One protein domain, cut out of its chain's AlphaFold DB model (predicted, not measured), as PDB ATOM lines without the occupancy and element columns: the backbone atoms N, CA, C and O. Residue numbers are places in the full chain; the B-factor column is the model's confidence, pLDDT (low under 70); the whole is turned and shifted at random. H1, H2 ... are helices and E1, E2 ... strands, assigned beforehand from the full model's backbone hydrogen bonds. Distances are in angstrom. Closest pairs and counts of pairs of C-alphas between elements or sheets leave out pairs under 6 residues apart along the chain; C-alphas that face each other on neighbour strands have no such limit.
ATOM      1  N   GLU A  37      46.059 -18.557  -8.617       91.38
ATOM      2  CA  GLU A  37      47.080 -19.091  -7.713       91.38
ATOM      3  C   GLU A  37      47.786 -20.302  -8.313       91.38
ATOM      4  O   GLU A  37      49.013 -20.384  -8.254       91.38
ATOM      5  N   VAL A  38      47.044 -21.197  -8.971       90.81
ATOM      6  CA  VAL A  38      47.627 -22.315  -9.727       90.81
ATOM      7  C   VAL A  38      48.548 -21.790 -10.827       90.81
ATOM      8  O   VAL A  38      49.715 -22.177 -10.889       90.81
ATOM      9  N   LEU A  39      48.068 -20.854 -11.651       89.94
ATOM     10  CA  LEU A  39      48.875 -20.212 -12.693       89.94
ATOM     11  C   LEU A  39      50.128 -19.541 -12.114       89.94
ATOM     12  O   LEU A  39      51.213 -19.693 -12.673       89.94
ATOM     13  N   ALA A  40      50.009 -18.845 -10.985       87.44
ATOM     14  CA  ALA A  40      51.134 -18.195 -10.323       87.44
ATOM     15  C   ALA A  40      52.150 -19.209  -9.771       87.44
ATOM     16  O   ALA A  40      53.352 -19.008  -9.923       87.44
ATOM     17  N   SER A  41      51.688 -20.329  -9.201       83.88
ATOM     18  CA  SER A  41      52.554 -21.393  -8.664       83.88
ATOM     19  C   SER A  41      53.429 -22.051  -9.736       83.88
ATOM     20  O   SER A  41      54.527 -22.533  -9.457       83.88
ATOM     21  N   SER A  42      52.969 -22.006 -10.985       80.94
ATOM     22  CA  SER A  42      53.664 -22.550 -12.149       80.94
ATOM     23  C   SER A  42      54.858 -21.690 -12.599       80.94
ATOM     24  O   SER A  42      55.788 -22.179 -13.247       80.94
ATOM     25  N   ALA A  43      54.900 -20.418 -12.184       80.44
ATOM     26  CA  ALA A  43      55.996 -19.486 -12.439       80.44
ATOM     27  C   ALA A  43      57.149 -19.667 -11.429       80.44
ATOM     28  O   ALA A  43      57.605 -18.716 -10.797       80.44
ATOM     29  N   CYS A  44      57.625 -20.903 -11.276       81.50
ATOM     30  CA  CYS A  44      58.706 -21.280 -10.368       81.50
ATOM     31  C   CYS A  44      59.948 -21.717 -11.174       81.50
ATOM     32  O   CYS A  44      59.977 -22.838 -11.691       81.50
ATOM     33  N   PRO A  45      60.995 -20.870 -11.286       80.44
ATOM     34  CA  PRO A  45      62.211 -21.204 -12.034       80.44
ATOM     35  C   PRO A  45      62.942 -22.437 -11.492       80.44
ATOM     36  O   PRO A  45      63.483 -23.221 -12.266       80.44
ATOM     37  N   GLU A  46      62.924 -22.633 -10.171       85.44
ATOM     38  CA  GLU A  46      63.533 -23.801  -9.523       85.44
ATOM     39  C   GLU A  46      62.780 -25.098  -9.853       85.44
ATOM     40  O   GLU A  46      63.391 -26.145 -10.042       85.44
ATOM     41  N   CYS A  47      61.455 -25.026  -9.991       84.44
ATOM     42  CA  CYS A  47      60.603 -26.167 -10.315       84.44
ATOM     43  C   CYS A  47      60.763 -26.611 -11.778       84.44
ATOM     44  O   CYS A  47      60.653 -27.801 -12.080       84.44
ATOM     45  N   LEU A  48      61.044 -25.656 -12.676       84.88
ATOM     46  CA  LEU A  48      61.286 -25.912 -14.096       84.88
ATOM     47  C   LEU A  48      62.576 -26.718 -14.333       84.88
ATOM     48  O   LEU A  48      62.654 -27.415 -15.342       84.88
ATOM     49  N   ASP A  49      63.564 -26.642 -13.427       88.06
ATOM     50  CA  ASP A  49      64.859 -27.348 -13.519       88.06
ATOM     51  C   ASP A  49      65.460 -27.250 -14.936       88.06
ATOM     52  O   ASP A  49      65.762 -28.256 -15.587       88.06
ATOM     53  N   TYR A  50      65.511 -26.021 -15.468       87.62
ATOM     54  CA  TYR A  50      65.945 -25.773 -16.840       87.62
ATOM     55  C   TYR A  50      67.465 -25.891 -16.950       87.62
ATOM     56  O   TYR A  50      68.217 -25.090 -16.395       87.62
ATOM     57  N   GLU A  51      67.916 -26.859 -17.738       89.56
ATOM     58  CA  GLU A  51      69.319 -27.196 -17.916       89.56
ATOM     59  C   GLU A  51      69.619 -27.476 -19.392       89.56
ATOM     60  O   GLU A  51      68.959 -28.281 -20.056       89.56
ATOM     61  N   VAL A  52      70.669 -26.847 -19.920       90.12
ATOM     62  CA  VAL A  52      71.192 -27.186 -21.246       90.12
ATOM     63  C   VAL A  52      72.150 -28.366 -21.096       90.12
ATOM     64  O   VAL A  52      73.270 -28.201 -20.628       90.12
ATOM     65  N   ILE A  53      71.713 -29.557 -21.513       89.38
ATOM     66  CA  ILE A  53      72.518 -30.785 -21.418       89.38
ATOM     67  C   ILE A  53      73.648 -30.784 -22.458       89.38
ATOM     68  O   ILE A  53      74.715 -31.345 -22.220       89.38
ATOM     69  N   GLY A  54      73.418 -30.200 -23.639       89.19
ATOM     70  CA  GLY A  54      74.438 -30.146 -24.686       89.19
ATOM     71  C   GLY A  54      73.900 -29.758 -26.055       89.19
ATOM     72  O   GLY A  54      72.810 -29.206 -26.179       89.19
ATOM     73  N   THR A  55      74.668 -30.061 -27.099       89.81
ATOM     74  CA  THR A  55      74.305 -29.792 -28.494       89.81
ATOM     75  C   THR A  55      74.343 -31.078 -29.316       89.81
ATOM     76  O   THR A  55      75.200 -31.941 -29.128       89.81
ATOM     77  N   CYS A  56      73.384 -31.225 -30.222       88.69
ATOM     78  CA  CYS A  56      73.311 -32.302 -31.196       88.69
ATOM     79  C   CYS A  56      73.642 -31.724 -32.572       88.69
ATOM     80  O   CYS A  56      72.948 -30.821 -33.048       88.69
ATOM     81  N   VAL A  57      74.683 -32.259 -33.202       91.00
ATOM     82  CA  VAL A  57      75.098 -31.892 -34.558       91.00
ATOM     83  C   VAL A  57      74.646 -32.992 -35.511       91.00
ATOM     84  O   VAL A  57      75.027 -34.151 -35.359       91.00
ATOM     85  N   TRP A  58      73.827 -32.628 -36.487       89.31
ATOM     86  CA  TRP A  58      73.343 -33.498 -37.550       89.31
ATOM     87  C   TRP A  58      74.038 -33.103 -38.845       89.31
ATOM     88  O   TRP A  58      74.121 -31.924 -39.166       89.31
ATOM     89  N   MET A  59      74.532 -34.075 -39.604       91.88
ATOM     90  CA  MET A  59      75.157 -33.816 -40.897       91.88
ATOM     91  C   MET A  59      74.376 -34.546 -41.983       91.88
ATOM     92  O   MET A  59      74.266 -35.771 -41.960       91.88
ATOM     93  N   THR A  60      73.841 -33.787 -42.932       90.38
ATOM     94  CA  THR A  60      73.094 -34.313 -44.075       90.38
ATOM     95  C   THR A  60      73.911 -34.079 -45.338       90.38
ATOM     96  O   THR A  60      74.084 -32.942 -45.775       90.38
ATOM     97  N   CYS A  61      74.427 -35.156 -45.928       90.94
ATOM     98  CA  CYS A  61      75.216 -35.102 -47.156       90.94
ATOM     99  C   CYS A  61      74.374 -35.449 -48.383       90.94
ATOM    100  O   CYS A  61      73.663 -36.450 -48.410       90.94
ATOM    101  N   THR A  62      74.502 -34.628 -49.420       88.69
ATOM    102  CA  THR A  62      73.997 -34.877 -50.772       88.69
ATOM    103  C   THR A  62      75.187 -34.963 -51.739       88.69
ATOM    104  O   THR A  62      76.275 -34.501 -51.393       88.69
ATOM    105  N   PRO A  63      75.033 -35.507 -52.961       87.62
ATOM    106  CA  PRO A  63      76.133 -35.607 -53.931       87.62
ATOM    107  C   PRO A  63      76.771 -34.262 -54.325       87.62
ATOM    108  O   PRO A  63      77.861 -34.246 -54.886       87.62
ATOM    109  N   VAL A  64      76.093 -33.145 -54.043       89.88
ATOM    110  CA  VAL A  64      76.531 -31.777 -54.369       89.88
ATOM    111  C   VAL A  64      77.196 -31.081 -53.168       89.88
ATOM    112  O   VAL A  64      77.825 -30.040 -53.333       89.88
ATOM    113  N   GLY A  65      77.080 -31.642 -51.960       89.12
ATOM    114  CA  GLY A  65      77.648 -31.075 -50.736       89.12
ATOM    115  C   GLY A  65      76.975 -31.574 -49.453       89.12
ATOM    116  O   GLY A  65      75.898 -32.176 -49.487       89.12
ATOM    117  N   CYS A  66      77.611 -31.304 -48.312       92.75
ATOM    118  CA  CYS A  66      77.090 -31.618 -46.979       92.75
ATOM    119  C   CYS A  66      76.613 -30.354 -46.253       92.75
ATOM    120  O   CYS A  66      77.317 -29.349 -46.231       92.75
ATOM    121  N   SER A  67      75.439 -30.435 -45.626       88.44
ATOM    122  CA  SER A  67      74.911 -29.432 -44.699       88.44
ATOM    123  C   SER A  67      75.030 -29.942 -43.267       88.44
ATOM    124  O   SER A  67      74.831 -31.133 -43.017       88.44
ATOM    125  N   THR A  68      75.349 -29.050 -42.332       91.88
ATOM    126  CA  THR A  68      75.418 -29.364 -40.900       91.88
ATOM    127  C   THR A  68      74.364 -28.556 -40.154       91.88
ATOM    128  O   THR A  68      74.390 -27.329 -40.196       91.88
ATOM    129  N   ASP A  69      73.464 -29.237 -39.453       89.25
ATOM    130  CA  ASP A  69      72.424 -28.648 -38.615       89.25
ATOM    131  C   ASP A  69      72.789 -28.845 -37.142       89.25
ATOM    132  O   ASP A  69      73.069 -29.960 -36.700       89.25
ATOM    133  N   THR A  70      72.780 -27.772 -36.353       87.94
ATOM    134  CA  THR A  70      73.048 -27.848 -34.909       87.94
ATOM    135  C   THR A  70      71.768 -27.573 -34.134       87.94
ATOM    136  O   THR A  70      71.056 -26.618 -34.420       87.94
ATOM    137  N   SER A  71      71.478 -28.405 -33.139       85.44
ATOM    138  CA  SER A  71      70.316 -28.276 -32.254       85.44
ATOM    139  C   SER A  71      70.762 -28.323 -30.795       85.44
ATOM    140  O   SER A  71      71.690 -29.053 -30.451       85.44
ATOM    141  N   ILE A  72      70.134 -27.533 -29.925       87.62
ATOM    142  CA  ILE A  72      70.440 -27.527 -28.488       87.62
ATOM    143  C   ILE A  72      69.561 -28.571 -27.799       87.62
ATOM    144  O   ILE A  72      68.352 -28.622 -28.016       87.62
ATOM    145  N   LYS A  73      70.167 -29.406 -26.955       86.75
ATOM    146  CA  LYS A  73      69.474 -30.375 -26.112       86.75
ATOM    147  C   LYS A  73      69.252 -29.773 -24.731       86.75
ATOM    148  O   LYS A  73      70.200 -29.546 -23.980       86.75
ATOM    149  N   VAL A  74      67.987 -29.571 -24.403       88.94
ATOM    150  CA  VAL A  74      67.533 -28.992 -23.139       88.94
ATOM    151  C   VAL A  74      66.813 -30.062 -22.323       88.94
ATOM    152  O   VAL A  74      66.113 -30.912 -22.876       88.94
ATOM    153  N   LYS A  75      66.987 -30.019 -21.006       88.38
ATOM    154  CA  LYS A  75      66.172 -30.717 -20.015       88.38
ATOM    155  C   LYS A  75      65.452 -29.671 -19.179       88.38
ATOM    156  O   LYS A  75      66.047 -28.684 -18.774       88.38
ATOM    157  N   HIS A  76      64.164 -29.885 -18.972       87.69
ATOM    158  CA  HIS A  76      63.308 -29.075 -18.111       87.69
ATOM    159  C   HIS A  76      62.109 -29.934 -17.682       87.69
ATOM    160  O   HIS A  76      61.936 -31.058 -18.175       87.69
ATOM    161  N   ARG A  77      61.308 -29.432 -16.743       88.06
ATOM    162  CA  ARG A  77      60.117 -30.090 -16.195       88.06
ATOM    163  C   ARG A  77      58.921 -29.151 -16.274       88.06
ATOM    164  O   ARG A  77      58.951 -28.056 -15.727       88.06
ATOM    165  N   LEU A  78      57.851 -29.602 -16.917       87.38
ATOM    166  CA  LEU A  78      56.605 -28.850 -17.033       87.38
ATOM    167  C   LEU A  78      55.567 -29.393 -16.046       87.38
ATOM    168  O   LEU A  78      55.433 -30.615 -15.923       87.38
ATOM    169  N   PRO A  79      54.816 -28.527 -15.351       87.94
ATOM    170  CA  PRO A  79      53.639 -28.957 -14.618       87.94
ATOM    171  C   PRO A  79      52.487 -29.193 -15.607       87.94
ATOM    172  O   PRO A  79      51.814 -28.259 -16.034       87.94
ATOM    173  N   ASP A  80      52.269 -30.454 -15.980       89.44
ATOM    174  CA  ASP A  80      51.216 -30.841 -16.933       89.44
ATOM    175  C   ASP A  80      49.821 -30.901 -16.284       89.44
ATOM    176  O   ASP A  80      48.810 -30.594 -16.917       89.44
ATOM    177  N   ALA A  81      49.746 -31.277 -15.007       92.88
ATOM    178  CA  ALA A  81      48.492 -31.442 -14.282       92.88
ATOM    179  C   ALA A  81      48.608 -30.985 -12.826       92.88
ATOM    180  O   ALA A  81      49.669 -31.072 -12.206       92.88
ATOM    181  N   VAL A  82      47.484 -30.534 -12.282       94.44
ATOM    182  CA  VAL A  82      47.273 -30.269 -10.862       94.44
ATOM    183  C   VAL A  82      46.566 -31.472 -10.264       94.44
ATOM    184  O   VAL A  82      45.566 -31.956 -10.795       94.44
ATOM    185  N   VAL A  83      47.101 -31.953  -9.149       95.31
ATOM    186  CA  VAL A  83      46.573 -33.112  -8.438       95.31
ATOM    187  C   VAL A  83      46.152 -32.662  -7.064       95.31
ATOM    188  O   VAL A  83      46.954 -32.124  -6.302       95.31
ATOM    189  N   MET A  84      44.896 -32.905  -6.741       93.94
ATOM    190  CA  MET A  84      44.311 -32.483  -5.485       93.94
ATOM    191  C   MET A  84      43.886 -33.696  -4.707       93.94
ATOM    192  O   MET A  84      43.181 -34.542  -5.233       93.94
ATOM    193  N   SER A  85      44.289 -33.757  -3.446       93.44
ATOM    194  CA  SER A  85      43.880 -34.802  -2.517       93.44
ATOM    195  C   SER A  85      43.160 -34.177  -1.335       93.44
ATOM    196  O   SER A  85      43.712 -33.272  -0.704       93.44
ATOM    197  N   TYR A  86      41.970 -34.667  -1.016       92.25
ATOM    198  CA  TYR A  86      41.110 -34.080   0.006       92.25
ATOM    199  C   TYR A  86      40.254 -35.166   0.690       92.25
ATOM    200  O   TYR A  86      39.923 -36.171   0.063       92.25
ATOM    201  N   PRO A  87      39.933 -35.032   1.988       89.75
ATOM    202  CA  PRO A  87      39.305 -36.111   2.761       89.75
ATOM    203  C   PRO A  87      37.798 -36.287   2.504       89.75
ATOM    204  O   PRO A  87      37.303 -37.417   2.533       89.75
ATOM    205  N   GLU A  88      37.077 -35.192   2.250       88.81
ATOM    206  CA  GLU A  88      35.610 -35.157   2.174       88.81
ATOM    207  C   GLU A  88      35.124 -35.079   0.720       88.81
ATOM    208  O   GLU A  88      35.564 -34.236  -0.055       88.81
ATOM    209  N   THR A  89      34.216 -35.962   0.300       86.50
ATOM    210  CA  THR A  89      33.721 -35.963  -1.089       86.50
ATOM    211  C   THR A  89      32.946 -34.678  -1.394       86.50
ATOM    212  O   THR A  89      32.045 -34.310  -0.646       86.50
ATOM    213  N   GLY A  90      33.247 -34.016  -2.513       84.44
ATOM    214  CA  GLY A  90      32.632 -32.735  -2.877       84.44
ATOM    215  C   GLY A  90      33.312 -31.504  -2.280       84.44
ATOM    216  O   GLY A  90      32.959 -30.394  -2.661       84.44
ATOM    217  N   GLU A  91      34.315 -31.666  -1.413       88.19
ATOM    218  CA  GLU A  91      35.113 -30.564  -0.846       88.19
ATOM    219  C   GLU A  91      36.488 -30.457  -1.515       88.19
ATOM    220  O   GLU A  91      37.535 -30.358  -0.875       88.19
ATOM    221  N   SER A  92      36.480 -30.516  -2.842       90.62
ATOM    222  CA  SER A  92      37.670 -30.300  -3.651       90.62
ATOM    223  C   SER A  92      38.210 -28.874  -3.420       90.62
ATOM    224  O   SER A  92      37.442 -27.915  -3.504       90.62
ATOM    225  N   PRO A  93      39.515 -28.702  -3.115       92.50
ATOM    226  CA  PRO A  93      40.075 -27.406  -2.729       92.50
ATOM    227  C   PRO A  93      40.124 -26.398  -3.883       92.50
ATOM    228  O   PRO A  93      40.358 -25.221  -3.645       92.50
ATOM    229  N   TRP A  94      39.917 -26.816  -5.130       93.12
ATOM    230  CA  TRP A  94      39.900 -25.889  -6.256       93.12
ATOM    231  C   TRP A  94      38.494 -25.326  -6.432       93.12
ATOM    232  O   TRP A  94      37.622 -25.979  -7.006       93.12
ATOM    233  N   SER A  95      38.280 -24.105  -5.941       90.06
ATOM    234  CA  SER A  95      36.937 -23.536  -5.766       90.06
ATOM    235  C   SER A  95      36.098 -23.502  -7.054       90.06
ATOM    236  O   SER A  95      34.912 -23.822  -7.044       90.06
ATOM    237  N   GLU A  96      36.714 -23.194  -8.194       91.62
ATOM    238  CA  GLU A  96      36.038 -23.067  -9.488       91.62
ATOM    239  C   GLU A  96      35.719 -24.416 -10.138       91.62
ATOM    240  O   GLU A  96      34.848 -24.495 -11.005       91.62
ATOM    241  N   LEU A  97      36.422 -25.475  -9.732       91.00
ATOM    242  CA  LEU A  97      36.299 -26.824 -10.286       91.00
ATOM    243  C   LEU A  97      35.676 -27.815  -9.302       91.00
ATOM    244  O   LEU A  97      35.465 -28.972  -9.651       91.00
ATOM    245  N   GLN A  98      35.305 -27.360  -8.105       89.44
ATOM    246  CA  GLN A  98      34.698 -28.182  -7.061       89.44
ATOM    247  C   GLN A  98      33.422 -28.900  -7.532       89.44
ATOM    248  O   GLN A  98      33.127 -30.014  -7.103       89.44
ATOM    249  N   TRP A  99      32.684 -28.301  -8.471       89.25
ATOM    250  CA  TRP A  99      31.484 -28.897  -9.064       89.25
ATOM    251  C   TRP A  99      31.760 -30.163  -9.898       89.25
ATOM    252  O   TRP A  99      30.825 -30.927 -10.140       89.25
ATOM    253  N   LEU A 100      33.005 -30.401 -10.337       89.44
ATOM    254  CA  LEU A 100      33.385 -31.585 -11.118       89.44
ATOM    255  C   LEU A 100      33.383 -32.870 -10.288       89.44
ATOM    256  O   LEU A 100      33.162 -33.943 -10.849       89.44
ATOM    257  N   SER A 101      33.603 -32.781  -8.975       86.12
ATOM    258  CA  SER A 101      33.656 -33.940  -8.085       86.12
ATOM    259  C   SER A 101      32.495 -33.967  -7.084       86.12
ATOM    260  O   SER A 101      32.720 -33.990  -5.873       86.12
ATOM    261  N   PRO A 102      31.229 -34.019  -7.555       81.75
ATOM    262  CA  PRO A 102      30.078 -33.982  -6.669       81.75
ATOM    263  C   PRO A 102      30.033 -35.218  -5.768       81.75
ATOM    264  O   PRO A 102      30.394 -36.331  -6.169       81.75
ATOM    265  N   ALA A 103      29.513 -35.027  -4.557       83.69
ATOM    266  CA  ALA A 103      29.165 -36.135  -3.685       83.69
ATOM    267  C   ALA A 103      28.117 -37.026  -4.367       83.69
ATOM    268  O   ALA A 103      27.118 -36.546  -4.905       83.69
ATOM    269  N   ASN A 104      28.342 -38.337  -4.344       84.00
ATOM    270  CA  ASN A 104      27.399 -39.317  -4.867       84.00
ATOM    271  C   ASN A 104      27.283 -40.510  -3.907       84.00
ATOM    272  O   ASN A 104      28.211 -40.758  -3.141       84.00
ATOM    273  N   PRO A 105      26.174 -41.275  -3.945       83.81
ATOM    274  CA  PRO A 105      25.935 -42.350  -2.978       83.81
ATOM    275  C   PRO A 105      26.967 -43.483  -3.006       83.81
ATOM    276  O   PRO A 105      27.051 -44.253  -2.058       83.81
ATOM    277  N   LEU A 106      27.718 -43.617  -4.102       82.88
ATOM    278  CA  LEU A 106      28.748 -44.643  -4.260       82.88
ATOM    279  C   LEU A 106      30.135 -44.152  -3.809       82.88
ATOM    280  O   LEU A 106      31.016 -44.974  -3.561       82.88
ATOM    281  N   SER A 107      30.322 -42.836  -3.687       81.56
ATOM    282  CA  SER A 107      31.569 -42.171  -3.302       81.56
ATOM    283  C   SER A 107      31.404 -41.521  -1.941       81.56
ATOM    284  O   SER A 107      31.070 -40.344  -1.804       81.56
ATOM    285  N   GLU A 108      31.637 -42.319  -0.912       78.81
ATOM    286  CA  GLU A 108      31.577 -41.866   0.469       78.81
ATOM    287  C   GLU A 108      32.809 -41.045   0.840       78.81
ATOM    288  O   GLU A 108      33.933 -41.368   0.442       78.81
ATOM    289  N   ALA A 109      32.602 -40.034   1.681       77.56
ATOM    290  CA  ALA A 109      33.695 -39.464   2.444       77.56
ATOM    291  C   ALA A 109      34.243 -40.520   3.413       77.56
ATOM    292  O   ALA A 109      33.492 -41.328   3.965       77.56
ATOM    293  N   GLY A 110      35.559 -40.544   3.601       69.12
ATOM    294  CA  GLY A 110      36.204 -41.588   4.403       69.12
ATOM    295  C   GLY A 110      37.085 -41.071   5.531       69.12
ATOM    296  O   GLY A 110      37.395 -41.847   6.434       69.12
ATOM    297  N   GLY A 111      37.463 -39.789   5.510       72.31
ATOM    298  CA  GLY A 111      38.190 -39.126   6.591       72.31
ATOM    299  C   GLY A 111      39.347 -39.941   7.185       72.31
ATOM    300  O   GLY A 111      40.070 -40.668   6.499       72.31
ATOM    301  N   LYS A 112      39.546 -39.815   8.498       75.25
ATOM    302  CA  LYS A 112      40.516 -40.617   9.257       75.25
ATOM    303  C   LYS A 112      39.788 -41.615  10.137       75.25
ATOM    304  O   LYS A 112      38.759 -41.301  10.727       75.25
ATOM    305  N   SER A 113      40.373 -42.798  10.290       75.88
ATOM    306  CA  SER A 113      39.959 -43.716  11.349       75.88
ATOM    307  C   SER A 113      40.086 -43.040  12.722       75.88
ATOM    308  O   SER A 113      40.968 -42.211  12.945       75.88
ATOM    309  N   HIS A 114      39.178 -43.370  13.641       71.06
ATOM    310  CA  HIS A 114      39.210 -42.882  15.019       71.06
ATOM    311  C   HIS A 114      39.659 -44.000  15.969       71.06
ATOM    312  O   HIS A 114      39.396 -45.175  15.681       71.06
ATOM    313  N   PRO A 115      40.322 -43.668  17.093       71.44
ATOM    314  CA  PRO A 115      40.658 -44.660  18.111       71.44
ATOM    315  C   PRO A 115      39.377 -45.340  18.604       71.44
ATOM    316  O   PRO A 115      38.388 -44.662  18.883       71.44
ATOM    317  N   ARG A 116      39.374 -46.676  18.706       70.88
ATOM    318  CA  ARG A 116      38.200 -47.418  19.200       70.88
ATOM    319  C   ARG A 116      38.193 -47.526  20.722       70.88
ATOM    320  O   ARG A 116      37.126 -47.557  21.329       70.88
ATOM    321  N   THR A 117      39.366 -47.567  21.349       76.69
ATOM    322  CA  THR A 117      39.486 -47.568  22.814       76.69
ATOM    323  C   THR A 117      39.321 -46.170  23.414       76.69
ATOM    324  O   THR A 117      39.962 -45.222  22.963       76.69
ATOM    325  N   VAL A 118      38.558 -46.061  24.510       71.69
ATOM    326  CA  VAL A 118      38.398 -44.823  25.314       71.69
ATOM    327  C   VAL A 118      39.739 -44.321  25.870       71.69
ATOM    328  O   VAL A 118      39.930 -43.131  26.086       71.69
ATOM    329  N   GLN A 119      40.686 -45.237  26.071       76.56
ATOM    330  CA  GLN A 119      42.038 -44.952  26.551       76.56
ATOM    331  C   GLN A 119      42.989 -44.466  25.440       76.56
ATOM    332  O   GLN A 119      44.132 -44.136  25.739       76.56
ATOM    333  N   GLY A 120      42.551 -44.438  24.172       68.31
ATOM    334  CA  GLY A 120      43.361 -43.969  23.040       68.31
ATOM    335  C   GLY A 120      44.622 -44.797  22.776       68.31
ATOM    336  O   GLY A 120      45.584 -44.274  22.222       68.31
ATOM    337  N   VAL A 121      44.638 -46.066  23.200       67.62
ATOM    338  CA  VAL A 121      45.801 -46.962  23.061       67.62
ATOM    339  C   VAL A 121      45.973 -47.410  21.605       67.62
ATOM    340  O   VAL A 121      47.090 -47.676  21.163       67.62
ATOM    341  N   ASP A 122      44.883 -47.426  20.836       70.25
ATOM    342  CA  ASP A 122      44.922 -47.637  19.392       70.25
ATOM    343  C   ASP A 122      45.359 -46.354  18.671       70.25
ATOM    344  O   ASP A 122      44.710 -45.314  18.798       70.25
ATOM    345  N   ASN A 123      46.411 -46.431  17.850       67.81
ATOM    346  CA  ASN A 123      46.785 -45.342  16.949       67.81
ATOM    347  C   ASN A 123      46.071 -45.526  15.595       67.81
ATOM    348  O   ASN A 123      46.434 -46.444  14.853       67.81
ATOM    349  N   PRO A 124      45.063 -44.708  15.243       70.00
ATOM    350  CA  PRO A 124      44.409 -44.813  13.950       70.00
ATOM    351  C   PRO A 124      45.363 -44.362  12.842       70.00
ATOM    352  O   PRO A 124      45.607 -43.175  12.639       70.00
ATOM    353  N   THR A 125      45.909 -45.320  12.103       82.50
ATOM    354  CA  THR A 125      46.824 -45.033  10.992       82.50
ATOM    355  C   THR A 125      46.123 -45.001   9.645       82.50
ATOM    356  O   THR A 125      46.765 -44.714   8.646       82.50
ATOM    357  N   THR A 126      44.834 -45.330   9.566       88.19
ATOM    358  CA  THR A 126      44.137 -45.391   8.278       88.19
ATOM    359  C   THR A 126      43.479 -44.056   7.975       88.19
ATOM    360  O   THR A 126      42.652 -43.585   8.760       88.19
ATOM    361  N   ALA A 127      43.811 -43.480   6.826       89.94
ATOM    362  CA  ALA A 127      43.153 -42.306   6.272       89.94
ATOM    363  C   ALA A 127      42.670 -42.597   4.849       89.94
ATOM    364  O   ALA A 127      43.305 -43.357   4.112       89.94
ATOM    365  N   PHE A 128      41.556 -41.984   4.477       92.00
ATOM    366  CA  PHE A 128      41.008 -41.997   3.134       92.00
ATOM    367  C   PHE A 128      41.027 -40.581   2.569       92.00
ATOM    368  O   PHE A 128      40.621 -39.640   3.245       92.00
ATOM    369  N   ASN A 129      41.494 -40.444   1.330       93.25
ATOM    370  CA  ASN A 129      41.404 -39.195   0.587       93.25
ATOM    371  C   ASN A 129      40.813 -39.465  -0.796       93.25
ATOM    372  O   ASN A 129      41.227 -40.400  -1.485       93.25
ATOM    373  N   ASN A 130      39.886 -38.612  -1.206       93.25
ATOM    374  CA  ASN A 130      39.494 -38.434  -2.592       93.25
ATOM    375  C   ASN A 130      40.588 -37.679  -3.341       93.25
ATOM    376  O   ASN A 130      41.368 -36.932  -2.741       93.25
ATOM    377  N   VAL A 131      40.671 -37.924  -4.644       94.81
ATOM    378  CA  VAL A 131      41.647 -37.290  -5.523       94.81
ATOM    379  C   VAL A 131      41.036 -36.906  -6.859       94.81
ATOM    380  O   VAL A 131      40.324 -37.704  -7.469       94.81
ATOM    381  N   ASP A 132      41.413 -35.722  -7.327       95.19
ATOM    382  CA  ASP A 132      41.103 -35.210  -8.655       95.19
ATOM    383  C   ASP A 132      42.409 -34.850  -9.378       95.19
ATOM    384  O   ASP A 132      43.324 -34.263  -8.790       95.19
ATOM    385  N   VAL A 133      42.505 -35.220 -10.654       96.31
ATOM    386  CA  VAL A 133      43.627 -34.897 -11.544       96.31
ATOM    387  C   VAL A 133      43.091 -34.077 -12.702       96.31
ATOM    388  O   VAL A 133      42.286 -34.570 -13.496       96.31
ATOM    389  N   ILE A 134      43.551 -32.837 -12.813       95.50
ATOM    390  CA  ILE A 134      43.059 -31.869 -13.794       95.50
ATOM    391  C   ILE A 134      44.249 -31.246 -14.525       95.50
ATOM    392  O   ILE A 134      45.269 -30.939 -13.914       95.50
ATOM    393  N   GLY A 135      44.133 -31.067 -15.839       94.44
ATOM    394  CA  GLY A 135      45.162 -30.436 -16.660       94.44
ATOM    395  C   GLY A 135      45.452 -29.000 -16.226       94.44
ATOM    396  O   GLY A 135      44.545 -28.221 -15.923       94.44
ATOM    397  N   HIS A 136      46.733 -28.646 -16.186       93.06
ATOM    398  CA  HIS A 136      47.172 -27.361 -15.662       93.06
ATOM    399  C   HIS A 136      46.766 -26.199 -16.604       93.06
ATOM    400  O   HIS A 136      47.026 -26.263 -17.807       93.06
ATOM    401  N   PRO A 137      46.189 -25.089 -16.102       91.94
ATOM    402  CA  PRO A 137      45.691 -23.980 -16.931       91.94
ATOM    403  C   PRO A 137      46.778 -23.252 -17.734       91.94
ATOM    404  O   PRO A 137      46.524 -22.639 -18.772       91.94
ATOM    405  N   GLY A 138      48.018 -23.325 -17.252       87.38
ATOM    406  CA  GLY A 138      49.202 -22.785 -17.921       87.38
ATOM    407  C   GLY A 138      49.598 -23.522 -19.205       87.38
ATOM    408  O   GLY A 138      50.420 -22.999 -19.956       87.38
ATOM    409  N   VAL A 139      49.041 -24.714 -19.463       85.00
ATOM    410  CA  VAL A 139      49.444 -25.573 -20.589       85.00
ATOM    411  C   VAL A 139      49.188 -24.894 -21.933       85.00
ATOM    412  O   VAL A 139      50.121 -24.749 -22.717       85.00
ATOM    413  N   ASP A 140      47.981 -24.379 -22.165       78.75
ATOM    414  CA  ASP A 140      47.630 -23.739 -23.445       78.75
ATOM    415  C   ASP A 140      48.089 -22.274 -23.545       78.75
ATOM    416  O   ASP A 140      48.038 -21.672 -24.616       78.75
ATOM    417  N   SER A 141      48.537 -21.683 -22.434       80.94
ATOM    418  CA  SER A 141      48.965 -20.284 -22.371       80.94
ATOM    419  C   SER A 141      50.491 -20.173 -22.366       80.94
ATOM    420  O   SER A 141      51.126 -20.122 -23.419       80.94
ATOM    421  N   ILE A 142      51.095 -20.146 -21.178       79.44
ATOM    422  CA  ILE A 142      52.529 -19.910 -20.989       79.44
ATOM    423  C   ILE A 142      53.338 -21.049 -21.614       79.44
ATOM    424  O   ILE A 142      54.272 -20.799 -22.374       79.44
ATOM    425  N   TYR A 143      52.971 -22.300 -21.347       78.94
ATOM    426  CA  TYR A 143      53.763 -23.445 -21.789       78.94
ATOM    427  C   TYR A 143      53.573 -23.772 -23.269       78.94
ATOM    428  O   TYR A 143      54.540 -24.153 -23.923       78.94
ATOM    429  N   GLY A 144      52.386 -23.540 -23.829       76.38
ATOM    430  CA  GLY A 144      52.136 -23.639 -25.268       76.38
ATOM    431  C   GLY A 144      52.957 -22.622 -26.062       76.38
ATOM    432  O   GLY A 144      53.608 -22.975 -27.050       76.38
ATOM    433  N   LEU A 145      53.019 -21.372 -25.584       78.44
ATOM    434  CA  LEU A 145      53.879 -20.345 -26.172       78.44
ATOM    435  C   LEU A 145      55.360 -20.724 -26.059       78.44
ATOM    436  O   LEU A 145      56.083 -20.657 -27.051       78.44
ATOM    437  N   LEU A 146      55.815 -21.157 -24.882       78.62
ATOM    438  CA  LEU A 146      57.206 -21.570 -24.681       78.62
ATOM    439  C   LEU A 146      57.576 -22.789 -25.542       78.62
ATOM    440  O   LEU A 146      58.662 -22.818 -26.121       78.62
ATOM    441  N   GLY A 147      56.664 -23.752 -25.699       76.31
ATOM    442  CA  GLY A 147      56.805 -24.902 -26.598       76.31
ATOM    443  C   GLY A 147      57.033 -24.486 -28.052       76.31
ATOM    444  O   GLY A 147      57.906 -25.035 -28.726       76.31
ATOM    445  N   SER A 148      56.338 -23.443 -28.517       73.50
ATOM    446  CA  SER A 148      56.506 -22.913 -29.879       73.50
ATOM    447  C   SER A 148      57.901 -22.330 -30.157       73.50
ATOM    448  O   SER A 148      58.328 -22.299 -31.312       73.50
ATOM    449  N   LEU A 149      58.648 -21.933 -29.118       76.88
ATOM    450  CA  LEU A 149      60.019 -21.422 -29.244       76.88
ATOM    451  C   LEU A 149      61.045 -22.528 -29.554       76.88
ATOM    452  O   LEU A 149      62.203 -22.223 -29.826       76.88
ATOM    453  N   GLY A 150      60.650 -23.806 -29.511       74.38
ATOM    454  CA  GLY A 150      61.497 -24.941 -29.896       74.38
ATOM    455  C   GLY A 150      62.522 -25.383 -28.845       74.38
ATOM    456  O   GLY A 150      63.231 -26.363 -29.072       74.38
ATOM    457  N   TYR A 151      62.581 -24.707 -27.695       78.12
ATOM    458  CA  TYR A 151      63.444 -25.062 -26.558       78.12
ATOM    459  C   TYR A 151      62.678 -25.679 -25.377       78.12
ATOM    460  O   TYR A 151      63.289 -26.072 -24.385       78.12
ATOM    461  N   PHE A 152      61.353 -25.806 -25.498       82.25
ATOM    462  CA  PHE A 152      60.484 -26.458 -24.521       82.25
ATOM    463  C   PHE A 152      59.754 -27.647 -25.151       82.25
ATOM    464  O   PHE A 152      59.566 -27.718 -26.363       82.25
ATOM    465  N   VAL A 153      59.361 -28.602 -24.307       81.81
ATOM    466  CA  VAL A 153      58.540 -29.747 -24.710       81.81
ATOM    467  C   VAL A 153      57.083 -29.305 -24.761       81.81
ATOM    468  O   VAL A 153      56.644 -28.512 -23.934       81.81
ATOM    469  N   GLU A 154      56.338 -29.820 -25.735       82.75
ATOM    470  CA  GLU A 154      54.885 -29.666 -25.765       82.75
ATOM    471  C   GLU A 154      54.270 -30.583 -24.699       82.75
ATOM    472  O   GLU A 154      54.542 -31.787 -24.673       82.75
ATOM    473  N   SER A 155      53.456 -30.009 -23.815       86.44
ATOM    474  CA  SER A 155      52.703 -30.784 -22.831       86.44
ATOM    475  C   SER A 155      51.638 -31.645 -23.528       86.44
ATOM    476  O   SER A 155      50.999 -31.175 -24.472       86.44
ATOM    477  N   PRO A 156      51.406 -32.896 -23.088       88.19
ATOM    478  CA  PRO A 156      50.273 -33.695 -23.552       88.19
ATOM    479  C   PRO A 156      48.956 -33.356 -22.851       88.19
ATOM    480  O   PRO A 156      47.921 -33.924 -23.209       88.19
ATOM    481  N   ALA A 157      48.998 -32.493 -21.833       91.31
ATOM    482  CA  ALA A 157      47.813 -32.057 -21.125       91.31
ATOM    483  C   ALA A 157      46.979 -31.085 -21.970       91.31
ATOM    484  O   ALA A 157      47.487 -30.385 -22.840       91.31
ATOM    485  N   THR A 158      45.690 -31.016 -21.678       91.50
ATOM    486  CA  THR A 158      44.778 -29.974 -22.146       91.50
ATOM    487  C   THR A 158      44.351 -29.133 -20.950       91.50
ATOM    488  O   THR A 158      44.102 -29.656 -19.858       91.50
ATOM    489  N   SER A 159      44.294 -27.814 -21.136       92.38
ATOM    490  CA  SER A 159      43.970 -26.885 -20.053       92.38
ATOM    491  C   SER A 159      42.599 -27.187 -19.447       92.38
ATOM    492  O   SER A 159      41.616 -27.361 -20.170       92.38
ATOM    493  N   MET A 160      42.533 -27.246 -18.113       92.31
ATOM    494  CA  MET A 160      41.301 -27.449 -17.338       92.31
ATOM    495  C   MET A 160      40.516 -28.727 -17.668       92.31
ATOM    496  O   MET A 160      39.336 -28.836 -17.331       92.31
ATOM    497  N   MET A 161      41.142 -29.718 -18.305       93.88
ATOM    498  CA  MET A 161      40.494 -30.996 -18.584       93.88
ATOM    499  C   MET A 161      40.673 -31.964 -17.404       93.88
ATOM    500  O   MET A 161      41.811 -32.197 -16.989       93.88
ATOM    501  N   PRO A 162      39.597 -32.567 -16.867       94.94
ATOM    502  CA  PRO A 162      39.721 -33.603 -15.850       94.94
ATOM    503  C   PRO A 162      40.213 -34.912 -16.482       94.94
ATOM    504  O   PRO A 162      39.584 -35.453 -17.391       94.94
ATOM    505  N   TYR A 163      41.328 -35.438 -15.980       95.56
ATOM    506  CA  TYR A 163      41.892 -36.727 -16.392       95.56
ATOM    507  C   TYR A 163      41.431 -37.872 -15.499       95.56
ATOM    508  O   TYR A 163      41.228 -38.991 -15.968       95.56
ATOM    509  N   TYR A 164      41.254 -37.599 -14.208       95.88
ATOM    510  CA  TYR A 164      40.743 -38.568 -13.252       95.88
ATOM    511  C   TYR A 164      39.977 -37.860 -12.146       95.88
ATOM    512  O   TYR A 164      40.433 -36.843 -11.632       95.88
ATOM    513  N   LEU A 165      38.826 -38.413 -11.783       94.38
ATOM    514  CA  LEU A 165      37.993 -37.936 -10.688       94.38
ATOM    515  C   LEU A 165      37.613 -39.152  -9.853       94.38
ATOM    516  O   LEU A 165      36.861 -40.017 -10.306       94.38
ATOM    517  N   SER A 166      38.139 -39.227  -8.636       93.31
ATOM    518  CA  SER A 166      37.886 -40.348  -7.721       93.31
ATOM    519  C   SER A 166      36.399 -40.560  -7.419       93.31
ATOM    520  O   SER A 166      35.964 -41.696  -7.237       93.31
ATOM    521  N   SER A 167      35.605 -39.487  -7.432       91.12
ATOM    522  CA  SER A 167      34.156 -39.543  -7.240       91.12
ATOM    523  C   SER A 167      33.419 -40.228  -8.397       91.12
ATOM    524  O   SER A 167      32.322 -40.747  -8.207       91.12
ATOM    525  N   LEU A 168      33.985 -40.258  -9.605       91.62
ATOM    526  CA  LEU A 168      33.383 -40.948 -10.753       91.62
ATOM    527  C   LEU A 168      33.837 -42.408 -10.867       91.62
ATOM    528  O   LEU A 168      33.189 -43.194 -11.558       91.62
ATOM    529  N   ASP A 169      34.895 -42.790 -10.151       92.31
ATOM    530  CA  ASP A 169      35.421 -44.154 -10.079       92.31
ATOM    531  C   ASP A 169      35.311 -44.737  -8.650       92.31
ATOM    532  O   ASP A 169      36.320 -45.091  -8.037       92.31
ATOM    533  N   PRO A 170      34.098 -44.868  -8.075       89.81
ATOM    534  CA  PRO A 170      33.924 -45.335  -6.699       89.81
ATOM    535  C   PRO A 170      34.381 -46.781  -6.512       89.81
ATOM    536  O   PRO A 170      35.066 -47.106  -5.543       89.81
ATOM    537  N   LEU A 171      34.040 -47.667  -7.457       91.44
ATOM    538  CA  LEU A 171      34.509 -49.055  -7.441       91.44
ATOM    539  C   LEU A 171      36.027 -49.090  -7.424       91.44
ATOM    540  O   LEU A 171      36.638 -49.875  -6.687       91.44
ATOM    541  N   GLY A 172      36.625 -48.197  -8.205       92.62
ATOM    542  CA  GLY A 172      38.037 -48.220  -8.347       92.62
ATOM    543  C   GLY A 172      38.804 -47.637  -7.177       92.62
ATOM    544  O   GLY A 172      39.694 -48.292  -6.620       92.62
ATOM    545  N   TRP A 173      38.414 -46.444  -6.771       93.44
ATOM    546  CA  TRP A 173      39.098 -45.673  -5.755       93.44
ATOM    547  C   TRP A 173      38.818 -46.173  -4.337       93.44
ATOM    548  O   TRP A 173      39.724 -46.233  -3.500       93.44
ATOM    549  N   ARG A 174      37.569 -46.570  -4.061       89.88
ATOM    550  CA  ARG A 174      37.123 -46.994  -2.727       89.88
ATOM    551  C   ARG A 174      37.387 -48.474  -2.473       89.88
ATOM    552  O   ARG A 174      37.823 -48.825  -1.377       89.88
ATOM    553  N   TYR A 175      37.128 -49.328  -3.465       90.44
ATOM    554  CA  TYR A 175      37.210 -50.788  -3.320       90.44
ATOM    555  C   TYR A 175      38.449 -51.408  -3.969       90.44
ATOM    556  O   TYR A 175      38.633 -52.617  -3.866       90.44
ATOM    557  N   ASN A 176      39.322 -50.607  -4.591       91.88
ATOM    558  CA  ASN A 176      40.525 -51.086  -5.276       91.88
ATOM    559  C   ASN A 176      40.237 -52.047  -6.445       91.88
ATOM    560  O   ASN A 176      41.102 -52.839  -6.814       91.88
ATOM    561  N   LEU A 177      39.042 -52.004  -7.042       92.19
ATOM    562  CA  LEU A 177      38.677 -52.891  -8.148       92.19
ATOM    563  C   LEU A 177      38.831 -52.190  -9.503       92.19
ATOM    564  O   LEU A 177      38.247 -51.127  -9.692       92.19
ATOM    565  N   PRO A 178      39.577 -52.752 -10.467       90.94
ATOM    566  CA  PRO A 178      40.077 -54.126 -10.533       90.94
ATOM    567  C   PRO A 178      41.559 -54.286 -10.156       90.94
ATOM    568  O   PRO A 178      42.089 -55.380 -10.321       90.94
ATOM    569  N   ASP A 179      42.234 -53.253  -9.641       89.06
ATOM    570  CA  ASP A 179      43.652 -53.320  -9.237       89.06
ATOM    571  C   ASP A 179      43.959 -54.472  -8.276       89.06
ATOM    572  O   ASP A 179      45.050 -55.031  -8.302       89.06
ATOM    573  N   LEU A 180      43.001 -54.881  -7.447       89.44
ATOM    574  CA  LEU A 180      43.147 -56.048  -6.583       89.44
ATOM    575  C   LEU A 180      43.440 -57.338  -7.365       89.44
ATOM    576  O   LEU A 180      43.975 -58.280  -6.800       89.44
ATOM    577  N   PHE A 181      43.103 -57.403  -8.651       89.38
ATOM    578  CA  PHE A 181      43.351 -58.558  -9.510       89.38
ATOM    579  C   PHE A 181      44.616 -58.423 -10.361       89.38
ATOM    580  O   PHE A 181      44.970 -59.368 -11.067       89.38
ATOM    581  N   THR A 182      45.314 -57.285 -10.317       86.88
ATOM    582  CA  THR A 182      46.585 -57.136 -11.031       86.88
ATOM    583  C   THR A 182      47.706 -57.832 -10.265       86.88
ATOM    584  O   THR A 182      47.729 -57.859  -9.033       86.88
ATOM    585  N   LEU A 183      48.660 -58.411 -10.999       87.12
ATOM    586  CA  LEU A 183      49.800 -59.115 -10.402       87.12
ATOM    587  C   LEU A 183      50.670 -58.186  -9.541       87.12
ATOM    588  O   LEU A 183      51.223 -58.631  -8.536       87.12
ATOM    589  N   ASP A 184      50.739 -56.900  -9.891       86.12
ATOM    590  CA  ASP A 184      51.518 -55.898  -9.159       86.12
ATOM    591  C   ASP A 184      51.044 -55.726  -7.712       86.12
ATOM    592  O   ASP A 184      51.866 -55.534  -6.817       86.12
ATOM    593  N   THR A 185      49.741 -55.865  -7.452       87.25
ATOM    594  CA  THR A 185      49.169 -55.757  -6.101       87.25
ATOM    595  C   THR A 185      49.591 -56.909  -5.189       87.25
ATOM    596  O   THR A 185      49.760 -56.716  -3.986       87.25
ATOM    597  N   TRP A 186      49.784 -58.106  -5.743       86.12
ATOM    598  CA  TRP A 186      50.161 -59.305  -4.982       86.12
ATOM    599  C   TRP A 186      51.666 -59.518  -4.896       86.12
ATOM    600  O   TRP A 186      52.121 -60.433  -4.209       86.12
ATOM    601  N   ASN A 187      52.449 -58.695  -5.587       86.88
ATOM    602  CA  ASN A 187      53.892 -58.791  -5.553       86.88
ATOM    603  C   ASN A 187      54.424 -58.217  -4.220       86.88
ATOM    604  O   ASN A 187      54.318 -57.008  -3.988       86.88
ATOM    605  N   PRO A 188      55.042 -59.033  -3.344       78.69
ATOM    606  CA  PRO A 188      55.607 -58.551  -2.080       78.69
ATOM    607  C   PRO A 188      56.831 -57.641  -2.277       78.69
ATOM    608  O   PRO A 188      57.246 -56.971  -1.338       78.69
ATOM    609  N   MET A 189      57.403 -57.617  -3.484       80.62
ATOM    610  CA  MET A 189      58.482 -56.714  -3.897       80.62
ATOM    611  C   MET A 189      57.965 -55.531  -4.732       80.62
ATOM    612  O   MET A 189      58.744 -54.899  -5.441       80.62
ATOM    613  N   SER A 190      56.651 -55.279  -4.719       73.75
ATOM    614  CA  SER A 190      56.027 -54.178  -5.460       73.75
ATOM    615  C   SER A 190      56.554 -52.805  -5.043       73.75
ATOM    616  O   SER A 190      57.158 -52.628  -3.983       73.75
ATOM    617  N   ASP A 191      56.299 -51.819  -5.904       78.50
ATOM    618  CA  ASP A 191      56.724 -50.444  -5.686       78.50
ATOM    619  C   ASP A 191      56.086 -49.866  -4.414       78.50
ATOM    620  O   ASP A 191      54.871 -49.651  -4.308       78.50
ATOM    621  N   THR A 192      56.940 -49.578  -3.438       86.25
ATOM    622  CA  THR A 192      56.607 -48.754  -2.277       86.25
ATOM    623  C   THR A 192      57.158 -47.360  -2.510       86.25
ATOM    624  O   THR A 192      58.336 -47.204  -2.838       86.25
ATOM    625  N   LEU A 193      56.344 -46.333  -2.293       89.06
ATOM    626  CA  LEU A 193      56.769 -44.943  -2.382       89.06
ATOM    627  C   LEU A 193      57.529 -44.549  -1.106       89.06
ATOM    628  O   LEU A 193      57.057 -43.743  -0.305       89.06
ATOM    629  N   GLY A 194      58.686 -45.169  -0.870       87.81
ATOM    630  CA  GLY A 194      59.497 -44.979   0.334       87.81
ATOM    631  C   GLY A 194      58.660 -44.976   1.622       87.81
ATOM    632  O   GLY A 194      57.846 -45.863   1.865       87.81
ATOM    633  N   ASN A 195      58.805 -43.919   2.426       89.12
ATOM    634  CA  ASN A 195      58.088 -43.759   3.699       89.12
ATOM    635  C   ASN A 195      56.601 -43.359   3.560       89.12
ATOM    636  O   ASN A 195      55.940 -43.162   4.583       89.12
ATOM    637  N   PHE A 196      56.080 -43.182   2.341       90.12
ATOM    638  CA  PHE A 196      54.676 -42.839   2.088       90.12
ATOM    639  C   PHE A 196      53.771 -44.072   2.020       90.12
ATOM    640  O   PHE A 196      52.595 -43.954   2.350       90.12
ATOM    641  N   GLY A 197      54.304 -45.253   1.689       90.25
ATOM    642  CA  GLY A 197      53.572 -46.526   1.670       90.25
ATOM    643  C   GLY A 197      53.481 -47.168   0.282       90.25
ATOM    644  O   GLY A 197      54.114 -46.717  -0.669       90.25
ATOM    645  N   ASN A 198      52.706 -48.245   0.169       90.56
ATOM    646  CA  ASN A 198      52.619 -49.045  -1.059       90.56
ATOM    647  C   ASN A 198      51.885 -48.293  -2.173       90.56
ATOM    648  O   ASN A 198      50.854 -47.667  -1.919       90.56
ATOM    649  N   VAL A 199      52.358 -48.392  -3.415       91.88
ATOM    650  CA  VAL A 199      51.666 -47.790  -4.564       91.88
ATOM    651  C   VAL A 199      50.416 -48.593  -4.920       91.88
ATOM    652  O   VAL A 199      49.358 -48.001  -5.131       91.88
ATOM    653  N   PHE A 200      50.507 -49.924  -4.906       91.06
ATOM    654  CA  PHE A 200      49.377 -50.816  -5.147       91.06
ATOM    655  C   PHE A 200      48.742 -51.337  -3.842       91.06
ATOM    656  O   PHE A 200      49.444 -51.513  -2.841       91.06
ATOM    657  N   PRO A 201      47.422 -51.597  -3.839       91.56
ATOM    658  CA  PRO A 201      46.467 -51.219  -4.887       91.56
ATOM    659  C   PRO A 201      46.233 -49.693  -4.931       91.56
ATOM    660  O   PRO A 201      46.355 -49.009  -3.909       91.56
ATOM    661  N   ARG A 202      45.911 -49.139  -6.114       90.38
ATOM    662  CA  ARG A 202      45.761 -47.682  -6.303       90.38
ATOM    663  C   ARG A 202      44.369 -47.220  -5.872       90.38
ATOM    664  O   ARG A 202      43.498 -46.981  -6.704       90.38
ATOM    665  N   GLY A 203      44.161 -47.113  -4.566       92.06
ATOM    666  CA  GLY A 203      42.940 -46.554  -3.979       92.06
ATOM    667  C   GLY A 203      43.210 -45.423  -2.996       92.06
ATOM    668  O   GLY A 203      44.360 -45.109  -2.670       92.06
ATOM    669  N   GLY A 204      42.128 -44.841  -2.479       91.88
ATOM    670  CA  GLY A 204      42.174 -43.701  -1.560       91.88
ATOM    671  C   GLY A 204      42.632 -44.037  -0.137       91.88
ATOM    672  O   GLY A 204      42.992 -43.132   0.613       91.88
ATOM    673  N   PHE A 205      42.642 -45.319   0.250       91.12
ATOM    674  CA  PHE A 205      43.049 -45.758   1.589       91.12
ATOM    675  C   PHE A 205      44.562 -45.847   1.744       91.12
ATOM    676  O   PHE A 205      45.230 -46.605   1.036       91.12
ATOM    677  N   ALA A 206      45.100 -45.154   2.742       91.38
ATOM    678  CA  ALA A 206      46.504 -45.215   3.110       91.38
ATOM    679  C   ALA A 206      46.666 -45.518   4.604       91.38
ATOM    680  O   ALA A 206      45.996 -44.921   5.447       91.38
ATOM    681  N   LEU A 207      47.593 -46.427   4.922       89.44
ATOM    682  CA  LEU A 207      48.061 -46.682   6.284       89.44
ATOM    683  C   LEU A 207      49.221 -45.731   6.585       89.44
ATOM    684  O   LEU A 207      50.385 -46.067   6.385       89.44
ATOM    685  N   GLN A 208      48.899 -44.513   7.003       89.25
ATOM    686  CA  GLN A 208      49.855 -43.473   7.346       89.25
ATOM    687  C   GLN A 208      49.422 -42.717   8.611       89.25
ATOM    688  O   GLN A 208      48.328 -42.156   8.639       89.25
ATOM    689  N   PRO A 209      50.293 -42.609   9.635       86.62
ATOM    690  CA  PRO A 209      50.005 -41.796  10.818       86.62
ATOM    691  C   PRO A 209      49.811 -40.311  10.487       86.62
ATOM    692  O   PRO A 209      49.022 -39.615  11.121       86.62
ATOM    693  N   HIS A 210      50.544 -39.804   9.487       87.50
ATOM    694  CA  HIS A 210      50.469 -38.401   9.093       87.50
ATOM    695  C   HIS A 210      49.488 -38.188   7.930       87.50
ATOM    696  O   HIS A 210      49.687 -38.778   6.863       87.50
ATOM    697  N   PRO A 211      48.510 -37.266   8.062       86.94
ATOM    698  CA  PRO A 211      47.548 -36.964   6.998       86.94
ATOM    699  C   PRO A 211      48.206 -36.539   5.695       86.94
ATOM    700  O   PRO A 211      47.809 -36.999   4.635       86.94
ATOM    701  N   PHE A 212      49.235 -35.695   5.772       89.75
ATOM    702  CA  PHE A 212      49.913 -35.179   4.586       89.75
ATOM    703  C   PHE A 212      50.589 -36.288   3.780       89.75
ATOM    704  O   PHE A 212      50.583 -36.246   2.556       89.75
ATOM    705  N   LYS A 213      51.117 -37.322   4.449       92.31
ATOM    706  CA  LYS A 213      51.689 -38.485   3.761       92.31
ATOM    707  C   LYS A 213      50.607 -39.341   3.112       92.31
ATOM    708  O   LYS A 213      50.799 -39.787   1.988       92.31
ATOM    709  N   ALA A 214      49.477 -39.538   3.795       92.12
ATOM    710  CA  ALA A 214      48.325 -40.235   3.227       92.12
ATOM    711  C   ALA A 214      47.786 -39.516   1.979       92.12
ATOM    712  O   ALA A 214      47.530 -40.149   0.959       92.12
ATOM    713  N   ALA A 215      47.657 -38.192   2.062       92.62
ATOM    714  CA  ALA A 215      47.189 -37.323   0.991       92.62
ATOM    715  C   ALA A 215      48.156 -37.333  -0.205       92.62
ATOM    716  O   ALA A 215      47.744 -37.591  -1.333       92.62
ATOM    717  N   ALA A 216      49.461 -37.192   0.051       94.50
ATOM    718  CA  ALA A 216      50.493 -37.276  -0.979       94.50
ATOM    719  C   ALA A 216      50.550 -38.657  -1.655       94.50
ATOM    720  O   ALA A 216      50.693 -38.733  -2.874       94.50
ATOM    721  N   LEU A 217      50.400 -39.753  -0.898       95.06
ATOM    722  CA  LEU A 217      50.329 -41.098  -1.478       95.06
ATOM    723  C   LEU A 217      49.095 -41.253  -2.375       95.06
ATOM    724  O   LEU A 217      49.200 -41.818  -3.462       95.06
ATOM    725  N   ALA A 218      47.938 -40.751  -1.940       95.12
ATOM    726  CA  ALA A 218      46.716 -40.771  -2.737       95.12
ATOM    727  C   ALA A 218      46.901 -39.983  -4.047       95.12
ATOM    728  O   ALA A 218      46.642 -40.517  -5.126       95.12
ATOM    729  N   ALA A 219      47.441 -38.763  -3.975       95.88
ATOM    730  CA  ALA A 219      47.775 -37.956  -5.149       95.88
ATOM    731  C   ALA A 219      48.733 -38.695  -6.101       95.88
ATOM    732  O   ALA A 219      48.493 -38.772  -7.307       95.88
ATOM    733  N   PHE A 220      49.785 -39.315  -5.557       95.69
ATOM    734  CA  PHE A 220      50.728 -40.106  -6.344       95.69
ATOM    735  C   PHE A 220      50.048 -41.289  -7.040       95.69
ATOM    736  O   PHE A 220      50.290 -41.513  -8.219       95.69
ATOM    737  N   ARG A 221      49.175 -42.032  -6.351       95.31
ATOM    738  CA  ARG A 221      48.444 -43.173  -6.926       95.31
ATOM    739  C   ARG A 221      47.541 -42.769  -8.089       95.31
ATOM    740  O   ARG A 221      47.497 -43.489  -9.084       95.31
ATOM    741  N   ALA A 222      46.867 -41.623  -7.993       95.94
ATOM    742  CA  ALA A 222      46.064 -41.093  -9.092       95.94
ATOM    743  C   ALA A 222      46.938 -40.677 -10.287       95.94
ATOM    744  O   ALA A 222      46.636 -41.031 -11.424       95.94
ATOM    745  N   MET A 223      48.079 -40.022 -10.044       94.88
ATOM    746  CA  MET A 223      49.048 -39.727 -11.109       94.88
ATOM    747  C   MET A 223      49.624 -40.985 -11.749       94.88
ATOM    748  O   MET A 223      49.766 -41.073 -12.966       94.88
ATOM    749  N   HIS A 224      49.920 -41.987 -10.933       93.75
ATOM    750  CA  HIS A 224      50.406 -43.288 -11.365       93.75
ATOM    751  C   HIS A 224      49.380 -44.026 -12.246       93.75
ATOM    752  O   HIS A 224      49.770 -44.839 -13.084       93.75
ATOM    753  N   LEU A 225      48.084 -43.743 -12.072       94.12
ATOM    754  CA  LEU A 225      47.015 -44.218 -12.945       94.12
ATOM    755  C   LEU A 225      46.984 -43.438 -14.269       94.12
ATOM    756  O   LEU A 225      47.083 -44.050 -15.328       94.12
ATOM    757  N   VAL A 226      46.904 -42.101 -14.228       95.38
ATOM    758  CA  VAL A 226      46.732 -41.298 -15.455       95.38
ATOM    759  C   VAL A 226      47.951 -41.308 -16.375       95.38
ATOM    760  O   VAL A 226      47.801 -41.185 -17.583       95.38
ATOM    761  N   THR A 227      49.158 -41.497 -15.841       93.44
ATOM    762  CA  THR A 227      50.405 -41.532 -16.631       93.44
ATOM    763  C   THR A 227      50.636 -42.854 -17.371       93.44
ATOM    764  O   THR A 227      51.665 -43.020 -18.029       93.44
ATOM    765  N   ARG A 228      49.697 -43.805 -17.290       92.19
ATOM    766  CA  ARG A 228      49.737 -45.085 -18.007       92.19
ATOM    767  C   ARG A 228      48.525 -45.251 -18.906       92.19
ATOM    768  O   ARG A 228      47.450 -44.728 -18.632       92.19
TER     769      ARG A 228
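Overview. This is residues 37 to 228 of the 256 residues of an uncharacterized protein of Vibrio scophthalmi (UniProt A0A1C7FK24). A small body, in which helix H6 packs on one face of the three-stranded sheet E3, E5, E6, has a long two-stranded arm, the hairpin E1 and E2, reaching far out from one end; its tip, residues 61 to 66, stands free. At the other end the short pair E4 and E7 extends the body beside H6, and a long loop through Val 118 reaches away from it. The printed part has 192 residues, with the order H1 H2 E1 E2 E3 E4 E5 H3 E6 H4 H5 E7 H6; the sheets E3 - E5 - E6, E1 - E2 and E4 - E7 are antiparallel. The class is mixed, helices and strands, with under half of the residues, 90, in named elements. The whole is loose, with a radius of gyration of the C-alphas of 21.8 A, and spans 87 by 41 by 30 A, the arm making much of the length.

Along the chain. Find C-alpha 37 at (47.080, -19.091, -7.713), where H1, residues 37 to 41, begins; H2, residues 45 to 48, follows. E1, residues 51 to 62, runs 34.1 A to C-alpha 62 at (73.997, -34.877, -50.772), and E2, residues 65 to 75, returns over 32.8 A. Next come E3, residues 81 to 86, E4, 126 to 128, E5, 130 to 135, H3, 139 to 148, E6, 162 to 165, H4, 170 to 175, H5, 183 to 186, and E7, 205 to 207. H6, residues 211 to 226, runs 22.9 A to C-alpha 226 at (46.732, -41.298, -15.455).

Arrangement. Start at E5, the inner strand: N 84 and O 132 of E3 and E5 are 2.9 A apart, and N 133 and O 164 of E5 and E6 2.8 A, within hydrogen-bond range. H6 is on this sheet, two layers, helix over strands, at a height of 7.8 A, slantwise to E3 at 42 degrees on the local plane; the closest C-alphas of E3 and H6, Ser 85 and Ala 215, are 5.4 A apart. H4 only just is on the sheet and only grazes it, with residues 170 to 174; H1, H2, H3 and H5 are not on it. E4 runs on into E5 across a break of 1 residue, at 44 degrees; E4 and E7 are antiparallel neighbours, and their N 127 and O 206 are within hydrogen-bond range at 3.0 A. In the hairpin E1 and E2, N 58 and O 69 are 2.8 A apart. In H1, H4 and H6 every O i to N i+4 pair is within hydrogen-bond range, in H3 4 of 6; H2 and H5 are too short for one.

Size, cuts and confidence. The C-alphas farthest apart, Val 64 and Val 118, are 89.3 A apart. The printed part has no cut. The links E3 to E4, H3 to E6 and H5 to E7 are long. Confidence is under 70 at residues 110, 120 to 121 and 123.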